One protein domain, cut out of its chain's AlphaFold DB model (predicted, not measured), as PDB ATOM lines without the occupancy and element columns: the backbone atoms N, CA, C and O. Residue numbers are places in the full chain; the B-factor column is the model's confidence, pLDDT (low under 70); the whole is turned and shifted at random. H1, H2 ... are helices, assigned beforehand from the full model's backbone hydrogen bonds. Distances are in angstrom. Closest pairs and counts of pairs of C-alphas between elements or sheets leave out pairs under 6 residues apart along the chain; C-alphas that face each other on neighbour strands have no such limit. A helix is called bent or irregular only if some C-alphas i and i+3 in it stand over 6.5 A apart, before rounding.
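This is residues 2 to 70 of the 272 residues of an uncharacterized protein of Sphaerobolus stellatus (strain SS14) (UniProt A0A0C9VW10). The long helix H5 and the shorter H4 meet near their ends as an open V, and a run of three short helices, H1, H2 and H3, lies over one side of it, with H1 packed on the first half of H5. Residues 60 to 70, of which 60 to 69 belong to H5, stick out as a free arm. The printed part has 69 residues and five named helices, H1 to H5 in chain order, with no named strand: all helix. It is only just loose, close to compact, with a radius of gyration of the C-alphas of 13.4 A and spans of 39 by 27 by 17 A.

H5, residues 47 to 69, has a kink of 39 degrees near residue 63. With its residues 51 to 59 alone it touches H1, residues 2 to 6; the closest C-alphas, of Ile 5 and Val 52, are 5.1 A apart. H4, residues 31 to 43, is close to H5 but not clearly touching, with the C-alphas of Leu 41 and Leu 47 closest at 7.6 A; they run opposite ways at a steep tilt of 51 degrees. H2, residues 9 to 12, is close to H4 but not clearly touching, with the C-alphas of Leu 12 and Gln 38 closest at 6.5 A. H2 touches H3, residues 18 to 21, where the C-alphas of Ile 11 and Gly 21 are closest at 4.7 A. H3 and H5 are apart. The O i to N i+4 pairs are within hydrogen-bond range throughout H1, in 7 of 9 in H4 and in 16 of 19 in H5; H2 and H3 are too short for such a pair.

H5 spans 31.8 A from C-alpha 47 at (73.635, -18.773, 26.583) to C-alpha 69 at (63.649, -11.235, -2.664). It is only just irregular, with C-alphas 65 and 68 6.8 A apart. H4 spans 19.5 A and is irregular, with C-alphas 39 and 42 7.5 A apart. H1 begins at C-alpha 2, (71.865, -21.653, 9.340), and spans 6.4 A; H2 spans 4.9 A and H3 5.2 A.

The two C-alphas farthest apart, of Thr 43 and Asp 68, are 41.5 A apart. The printed part has no cut. The link from H3 to H4 is short, with 9 residues; the other three are tight. The mean pLDDT of the printed part is 87.5, and no printed residue is under 70.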
ATOM      1  N   ARG A   2      71.582 -20.204   9.194       86.06
ATOM      2  CA  ARG A   2      71.865 -21.653   9.340       86.06
ATOM      3  C   ARG A   2      73.252 -21.966   9.925       86.06
ATOM      4  O   ARG A   2      73.348 -22.685  10.907       86.06
ATOM      5  N   ARG A   3      74.288 -21.299   9.412       86.38
ATOM      6  CA  ARG A   3      75.670 -21.421   9.898       86.38
ATOM      7  C   ARG A   3      75.839 -21.100  11.395       86.38
ATOM      8  O   ARG A   3      76.633 -21.741  12.056       86.38
ATOM      9  N   ILE A   4      75.072 -20.146  11.930       86.56
ATOM     10  CA  ILE A   4      75.103 -19.770  13.358       86.56
ATOM     11  C   ILE A   4      74.383 -20.822  14.215       86.56
ATOM     12  O   ILE A   4      74.745 -21.051  15.359       86.56
ATOM     13  N   ILE A   5      73.352 -21.472  13.665       88.06
ATOM     14  CA  ILE A   5      72.634 -22.562  14.342       88.06
ATOM     15  C   ILE A   5      73.531 -23.802  14.455       88.06
ATOM     16  O   ILE A   5      73.468 -24.504  15.459       88.06
ATOM     17  N   GLU A   6      74.326 -24.077  13.418       89.88
ATOM     18  CA  GLU A   6      75.278 -25.196  13.363       89.88
ATOM     19  C   GLU A   6      76.528 -24.932  14.212       89.88
ATOM     20  O   GLU A   6      76.999 -25.835  14.899       89.88
ATOM     21  N   ASP A   7      77.028 -23.694  14.198       88.31
ATOM     22  CA  ASP A   7      78.181 -23.251  14.977       88.31
ATOM     23  C   ASP A   7      77.898 -21.888  15.647       88.31
ATOM     24  O   ASP A   7      78.211 -20.823  15.095       88.31
ATOM     25  N   PRO A   8      77.298 -21.885  16.857       85.12
ATOM     26  CA  PRO A   8      77.033 -20.652  17.601       85.12
ATOM     27  C   PRO A   8      78.321 -19.944  18.056       85.12
ATOM     28  O   PRO A   8      78.295 -18.755  18.393       85.12
ATOM     29  N   GLY A   9      79.471 -20.630  18.000       84.31
ATOM     30  CA  GLY A   9      80.788 -20.061  18.277       84.31
ATOM     31  C   GLY A   9      81.205 -18.961  17.296       84.31
ATOM     32  O   GLY A   9      82.117 -18.199  17.599       84.31
ATOM     33  N   ILE A  10      80.514 -18.808  16.162       84.94
ATOM     34  CA  ILE A  10      80.786 -17.753  15.173       84.94
ATOM     35  C   ILE A  10      80.455 -16.351  15.699       84.94
ATOM     36  O   ILE A  10      81.093 -15.381  15.293       84.94
ATOM     37  N   ILE A  11      79.477 -16.232  16.602       83.88
ATOM     38  CA  ILE A  11      79.073 -14.941  17.190       83.88
ATOM     39  C   ILE A  11      79.573 -14.810  18.628       83.88
ATOM     40  O   ILE A  11      79.961 -13.726  19.060       83.88
ATOM     41  N   LEU A  12      79.598 -15.917  19.367       79.69
ATOM     42  CA  LEU A  12      79.883 -15.921  20.802       79.69
ATOM     43  C   LEU A  12      81.101 -16.766  21.162       79.69
ATOM     44  O   LEU A  12      81.232 -17.222  22.290       79.69
ATOM     45  N   GLY A  13      81.996 -17.015  20.214       82.31
ATOM     46  CA  GLY A  13      83.288 -17.616  20.508       82.31
ATOM     47  C   GLY A  13      84.214 -16.629  21.232       82.31
ATOM     48  O   GLY A  13      84.111 -15.417  21.031       82.31
ATOM     49  N   PRO A  14      85.173 -17.126  22.031       77.12
ATOM     50  CA  PRO A  14      86.137 -16.286  22.746       77.12
ATOM     51  C   PRO A  14      87.086 -15.510  21.813       77.12
ATOM     52  O   PRO A  14      87.714 -14.547  22.237       77.12
ATOM     53  N   SER A  15      87.198 -15.923  20.549       80.00
ATOM     54  CA  SER A  15      88.004 -15.278  19.507       80.00
ATOM     55  C   SER A  15      87.182 -14.415  18.542       80.00
ATOM     56  O   SER A  15      87.733 -13.887  17.573       80.00
ATOM     57  N   VAL A  16      85.870 -14.274  18.766       86.00
ATOM     58  CA  VAL A  16      85.000 -13.517  17.862       86.00
ATOM     59  C   VAL A  16      85.244 -12.026  18.027       86.00
ATOM     60  O   VAL A  16      85.180 -11.474  19.124       86.00
ATOM     61  N   THR A  17      85.462 -11.359  16.901       85.25
ATOM     62  CA  THR A  17      85.566  -9.901  16.830       85.25
ATOM     63  C   THR A  17      84.416  -9.345  16.004       85.25
ATOM     64  O   THR A  17      83.725 -10.086  15.302       85.25
ATOM     65  N   TYR A  18      84.235  -8.027  16.032       86.19
ATOM     66  CA  TYR A  18      83.248  -7.355  15.186       86.19
ATOM     67  C   TYR A  18      83.428  -7.694  13.700       86.19
ATOM     68  O   TYR A  18      82.446  -7.889  12.998       86.19
ATOM     69  N   LYS A  19      84.664  -7.908  13.231       85.94
ATOM     70  CA  LYS A  19      84.944  -8.272  11.833       85.94
ATOM     71  C   LYS A  19      84.348  -9.614  11.413       85.94
ATOM     72  O   LYS A  19      84.068  -9.808  10.238       85.94
ATOM     73  N   THR A  20      84.224 -10.554  12.347       82.56
ATOM     74  CA  THR A  20      83.757 -11.917  12.061       82.56
ATOM     75  C   THR A  20      82.326 -12.160  12.523       82.56
ATOM     76  O   THR A  20      81.666 -13.034  11.971       82.56
ATOM     77  N   GLY A  21      81.862 -11.426  13.537       81.88
ATOM     78  CA  GLY A  21      80.547 -11.634  14.139       81.88
ATOM     79  C   GLY A  21      79.480 -10.600  13.760       81.88
ATOM     80  O   GLY A  21      78.302 -10.879  13.976       81.88
ATOM     81  N   SER A  22      79.846  -9.422  13.238       85.62
ATOM     82  CA  SER A  22      78.861  -8.440  12.756       85.62
ATOM     83  C   SER A  22      78.415  -8.777  11.332       85.62
ATOM     84  O   SER A  22      79.155  -9.389  10.561       85.62
ATOM     85  N   PHE A  23      77.185  -8.396  10.980       81.00
ATOM     86  CA  PHE A  23      76.652  -8.627   9.634       81.00
ATOM     87  C   PHE A  23      77.230  -7.666   8.588       81.00
ATOM     88  O   PHE A  23      77.320  -8.028   7.419       81.00
ATOM     89  N   ASP A  24      77.610  -6.460   9.002       86.75
ATOM     90  CA  ASP A  24      78.121  -5.374   8.160       86.75
ATOM     91  C   ASP A  24      79.651  -5.217   8.226       86.75
ATOM     92  O   ASP A  24      80.236  -4.468   7.444       86.75
ATOM     93  N   GLY A  25      80.318  -5.930   9.136       86.38
ATOM     94  CA  GLY A  25      81.752  -5.791   9.386       86.38
ATOM     95  C   GLY A  25      82.113  -4.551  10.209       86.38
ATOM     96  O   GLY A  25      83.307  -4.271  10.376       86.38
ATOM     97  N   LEU A  26      81.126  -3.803  10.714       89.81
ATOM     98  CA  LEU A  26      81.335  -2.588  11.495       89.81
ATOM     99  C   LEU A  26      81.517  -2.907  12.978       89.81
ATOM    100  O   LEU A  26      81.238  -4.006  13.457       89.81
ATOM    101  N   LEU A  27      82.069  -1.936  13.709       89.69
ATOM    102  CA  LEU A  27      82.241  -2.060  15.150       89.69
ATOM    103  C   LEU A  27      80.871  -2.231  15.817       89.69
ATOM    104  O   LEU A  27      79.900  -1.607  15.404       89.69
ATOM    105  N   TRP A  28      80.810  -3.046  16.871       88.75
ATOM    106  CA  TRP A  28      79.606  -3.189  17.684       88.75
ATOM    107  C   TRP A  28      79.098  -1.826  18.163       88.75
ATOM    108  O   TRP A  28      79.897  -1.033  18.656       88.75
ATOM    109  N   ASP A  29      77.781  -1.599  18.136       89.12
ATOM    110  CA  ASP A  29      77.177  -0.377  18.700       89.12
ATOM    111  C   ASP A  29      77.558  -0.174  20.172       89.12
ATOM    112  O   ASP A  29      77.714   0.946  20.653       89.12
ATOM    113  N   ARG A  30      77.711  -1.292  20.897       91.25
ATOM    114  CA  ARG A  30      78.067  -1.341  22.318       91.25
ATOM    115  C   ARG A  30      79.163  -2.377  22.582       91.25
ATOM    116  O   ARG A  30      78.869  -3.478  23.071       91.25
ATOM    117  N   PRO A  31      80.428  -2.075  22.237       90.00
ATOM    118  CA  PRO A  31      81.532  -3.023  22.364       90.00
ATOM    119  C   PRO A  31      81.738  -3.496  23.805       90.00
ATOM    120  O   PRO A  31      82.057  -4.660  24.038       90.00
ATOM    121  N   GLU A  32      81.511  -2.615  24.781       91.94
ATOM    122  CA  GLU A  32      81.667  -2.900  26.204       91.94
ATOM    123  C   GLU A  32      80.754  -4.037  26.676       91.94
ATOM    124  O   GLU A  32      81.168  -4.879  27.475       91.94
ATOM    125  N   VAL A  33      79.532  -4.104  26.139       90.56
ATOM    126  CA  VAL A  33      78.563  -5.155  26.469       90.56
ATOM    127  C   VAL A  33      78.991  -6.476  25.844       90.56
ATOM    128  O   VAL A  33      79.049  -7.490  26.540       90.56
ATOM    129  N   PHE A  34      79.342  -6.460  24.557       88.50
ATOM    130  CA  PHE A  34      79.766  -7.661  23.837       88.50
ATOM    131  C   PHE A  34      80.984  -8.320  24.491       88.50
ATOM    132  O   PHE A  34      80.948  -9.513  24.795       88.50
ATOM    133  N   TYR A  35      82.033  -7.550  24.786       88.12
ATOM    134  CA  TYR A  35      83.240  -8.094  25.409       88.12
ATOM    135  C   TYR A  35      83.001  -8.556  26.850       88.12
ATOM    136  O   TYR A  35      83.579  -9.557  27.285       88.12
ATOM    137  N   LYS A  36      82.104  -7.893  27.594       90.81
ATOM    138  CA  LYS A  36      81.716  -8.360  28.929       90.81
ATOM    139  C   LYS A  36      81.008  -9.711  28.859       90.81
ATOM    140  O   LYS A  36      81.377 -10.611  29.613       90.81
ATOM    141  N   ILE A  37      80.057  -9.877  27.939       88.75
ATOM    142  CA  ILE A  37      79.367 -11.154  27.718       88.75
ATOM    143  C   ILE A  37      80.375 -12.238  27.327       88.75
ATOM    144  O   ILE A  37      80.361 -13.306  27.936       88.75
ATOM    145  N   GLN A  38      81.307 -11.947  26.411       87.25
ATOM    146  CA  GLN A  38      82.367 -12.887  26.031       87.25
ATOM    147  C   GLN A  38      83.213 -13.335  27.233       87.25
ATOM    148  O   GLN A  38      83.438 -14.529  27.416       87.25
ATOM    149  N   SER A  39      83.617 -12.407  28.108       89.06
ATOM    150  CA  SER A  39      84.368 -12.752  29.327       89.06
ATOM    151  C   SER A  39      83.581 -13.646  30.295       89.06
ATOM    152  O   SER A  39      84.169 -14.401  31.065       89.06
ATOM    153  N   MET A  40      82.247 -13.570  30.256       90.88
ATOM    154  CA  MET A  40      81.346 -14.316  31.132       90.88
ATOM    155  C   MET A  40      80.871 -15.638  30.530       90.88
ATOM    156  O   MET A  40      80.251 -16.417  31.250       90.88
ATOM    157  N   LEU A  41      81.176 -15.937  29.263       87.19
ATOM    158  CA  LEU A  41      80.764 -17.180  28.600       87.19
ATOM    159  C   LEU A  41      81.010 -18.448  29.435       87.19
ATOM    160  O   LEU A  41      80.080 -19.248  29.533       87.19
ATOM    161  N   PRO A  42      82.167 -18.630  30.114       88.00
ATOM    162  CA  PRO A  42      82.396 -19.819  30.942       88.00
ATOM    163  C   PRO A  42      81.396 -19.971  32.099       88.00
ATOM    164  O   PRO A  42      81.164 -21.075  32.580       88.00
ATOM    165  N   THR A  43      80.799 -18.865  32.546       92.44
ATOM    166  CA  THR A  43      79.813 -18.816  33.638       92.44
ATOM    167  C   THR A  43      78.361 -18.842  33.149       92.44
ATOM    168  O   THR A  43      77.444 -18.870  33.967       92.44
ATOM    169  N   LEU A  44      78.132 -18.847  31.830       90.12
ATOM    170  CA  LEU A  44      76.810 -18.771  31.201       90.12
ATOM    171  C   LEU A  44      76.516 -20.038  30.372       90.12
ATOM    172  O   LEU A  44      76.417 -19.966  29.144       90.12
ATOM    173  N   PRO A  45      76.319 -21.207  31.013       87.75
ATOM    174  CA  PRO A  45      76.216 -22.497  30.318       87.75
ATOM    175  C   PRO A  45      75.008 -22.609  29.375       87.75
ATOM    176  O   PRO A  45      75.000 -23.441  28.473       87.75
ATOM    177  N   HIS A  46      73.976 -21.782  29.568       91.50
ATOM    178  CA  HIS A  46      72.750 -21.818  28.766       91.50
ATOM    179  C   HIS A  46      72.717 -20.801  27.625       91.50
ATOM    180  O   HIS A  46      71.811 -20.883  26.796       91.50
ATOM    181  N   LEU A  47      73.671 -19.863  27.561       89.00
ATOM    182  CA  LEU A  47      73.635 -18.773  26.583       89.00
ATOM    183  C   LEU A  47      73.631 -19.327  25.154       89.00
ATOM    184  O   LEU A  47      72.671 -19.099  24.429       89.00
ATOM    185  N   GLN A  48      74.579 -20.212  24.829       87.12
ATOM    186  CA  GLN A  48      74.648 -20.858  23.512       87.12
ATOM    187  C   GLN A  48      73.339 -21.558  23.113       87.12
ATOM    188  O   GLN A  48      72.924 -21.507  21.956       87.12
ATOM    189  N   GLY A  49      72.663 -22.205  24.069       90.50
ATOM    190  CA  GLY A  49      71.372 -22.848  23.823       90.50
ATOM    191  C   GLY A  49      70.262 -21.843  23.501       90.50
ATOM    192  O   GLY A  49      69.440 -22.101  22.618       90.50
ATOM    193  N   LEU A  50      70.257 -20.690  24.178       91.25
ATOM    194  CA  LEU A  50      69.334 -19.589  23.897       91.25
ATOM    195  C   LEU A  50      69.587 -18.982  22.517       91.25
ATOM    196  O   LEU A  50      68.626 -18.761  21.783       91.25
ATOM    197  N   ASP A  51      70.846 -18.784  22.124       88.88
ATOM    198  CA  ASP A  51      71.181 -18.238  20.805       88.88
ATOM    199  C   ASP A  51      70.732 -19.171  19.683       88.88
ATOM    200  O   ASP A  51      70.084 -18.744  18.726       88.88
ATOM    201  N   VAL A  52      70.982 -20.474  19.828       91.94
ATOM    202  CA  VAL A  52      70.505 -21.481  18.872       91.94
ATOM    203  C   VAL A  52      68.976 -21.461  18.775       91.94
ATOM    204  O   VAL A  52      68.430 -21.492  17.669       91.94
ATOM    205  N   ALA A  53      68.266 -21.387  19.906       93.50
ATOM    206  CA  ALA A  53      66.807 -21.305  19.917       93.50
ATOM    207  C   ALA A  53      66.299 -20.027  19.225       93.50
ATOM    208  O   ALA A  53      65.393 -20.099  18.388       93.50
ATOM    209  N   PHE A  54      66.924 -18.882  19.512       92.19
ATOM    210  CA  PHE A  54      66.624 -17.603  18.877       92.19
ATOM    211  C   PHE A  54      66.810 -17.677  17.359       92.19
ATOM    212  O   PHE A  54      65.875 -17.394  16.606       92.19
ATOM    213  N   PHE A  55      67.975 -18.134  16.886       91.62
ATOM    214  CA  PHE A  55      68.266 -18.192  15.454       91.62
ATOM    215  C   PHE A  55      67.427 -19.232  14.707       91.62
ATOM    216  O   PHE A  55      67.146 -19.023  13.528       91.62
ATOM    217  N   ARG A  56      66.952 -20.305  15.356       93.44
ATOM    218  CA  ARG A  56      65.960 -21.226  14.761       93.44
ATOM    219  C   ARG A  56      64.616 -20.540  14.518       93.44
ATOM    220  O   ARG A  56      64.049 -20.668  13.429       93.44
ATOM    221  N   GLY A  57      64.125 -19.796  15.510       90.69
ATOM    222  CA  GLY A  57      62.900 -19.003  15.380       90.69
ATOM    223  C   GLY A  57      63.043 -17.934  14.296       90.69
ATOM    224  O   GLY A  57      62.235 -17.875  13.368       90.69
ATOM    225  N   ALA A  58      64.134 -17.166  14.355       90.94
ATOM    226  CA  ALA A  58      64.449 -16.134  13.378       90.94
ATOM    227  C   ALA A  58      64.563 -16.711  11.960       90.94
ATOM    228  O   ALA A  58      63.902 -16.208  11.059       90.94
ATOM    229  N   HIS A  59      65.321 -17.794  11.754       90.31
ATOM    230  CA  HIS A  59      65.482 -18.425  10.439       90.31
ATOM    231  C   HIS A  59      64.138 -18.807   9.818       90.31
ATOM    232  O   HIS A  59      63.932 -18.583   8.628       90.31
ATOM    233  N   THR A  60      63.206 -19.340  10.611       89.06
ATOM    234  CA  THR A  60      61.877 -19.732  10.122       89.06
ATOM    235  C   THR A  60      61.094 -18.531   9.596       89.06
ATOM    236  O   THR A  60      60.544 -18.583   8.496       89.06
ATOM    237  N   THR A  61      61.066 -17.435  10.356       87.88
ATOM    238  CA  THR A  61      60.352 -16.213   9.967       87.88
ATOM    239  C   THR A  61      61.039 -15.511   8.802       87.88
ATOM    240  O   THR A  61      60.389 -15.171   7.815       87.88
ATOM    241  N   TRP A  62      62.360 -15.346   8.879       88.06
ATOM    242  CA  TRP A  62      63.139 -14.674   7.846       88.06
ATOM    243  C   TRP A  62      63.087 -15.411   6.516       88.06
ATOM    244  O   TRP A  62      62.949 -14.748   5.501       88.06
ATOM    245  N   SER A  63      63.093 -16.749   6.501       86.81
ATOM    246  CA  SER A  63      62.968 -17.521   5.251       86.81
ATOM    247  C   SER A  63      61.669 -17.208   4.504       86.81
ATOM    248  O   SER A  63      61.662 -17.160   3.282       86.81
ATOM    249  N   ARG A  64      60.567 -16.950   5.224       86.56
ATOM    250  CA  ARG A  64      59.302 -16.526   4.600       86.56
ATOM    251  C   ARG A  64      59.386 -15.097   4.073       86.56
ATOM    252  O   ARG A  64      58.861 -14.822   3.006       86.56
ATOM    253  N   PHE A  65      60.035 -14.207   4.822       83.62
ATOM    254  CA  PHE A  65      60.143 -12.790   4.471       83.62
ATOM    255  C   PHE A  65      61.074 -12.537   3.279       83.62
ATOM    256  O   PHE A  65      60.802 -11.675   2.453       83.62
ATOM    257  N   ILE A  66      62.171 -13.291   3.173       86.94
ATOM    258  CA  ILE A  66      63.153 -13.122   2.095       86.94
ATOM    259  C   ILE A  66      62.781 -13.871   0.815       86.94
ATOM    260  O   ILE A  66      63.378 -13.585  -0.214       86.94
ATOM    261  N   ALA A  67      61.802 -14.785   0.853       85.62
ATOM    262  CA  ALA A  67      61.399 -15.583  -0.308       85.62
ATOM    263  C   ALA A  67      61.024 -14.710  -1.519       85.62
ATOM    264  O   ALA A  67      61.374 -15.031  -2.651       85.62
ATOM    265  N   ASP A  68      60.387 -13.561  -1.281       85.25
ATOM    266  CA  ASP A  68      60.043 -12.616  -2.347       85.25
ATOM    267  C   ASP A  68      61.271 -11.923  -2.966       85.25
ATOM    268  O   ASP A  68      61.207 -11.469  -4.109       85.25
ATOM    269  N   TYR A  69      62.390 -11.858  -2.240       81.94
ATOM    270  CA  TYR A  69      63.649 -11.235  -2.664       81.94
ATOM    271  C   TYR A  69      64.643 -12.228  -3.286       81.94
ATOM    272  O   TYR A  69      65.622 -11.799  -3.904       81.94
ATOM    273  N   GLU A  70      64.426 -13.536  -3.118       85.25
ATOM    274  CA  GLU A  70      65.263 -14.578  -3.718       85.25
ATOM    275  C   GLU A  70      65.199 -14.540  -5.253       85.25
ATOM    276  O   GLU A  70      64.295 -13.955  -5.847       85.25
TER     277      GLU A  70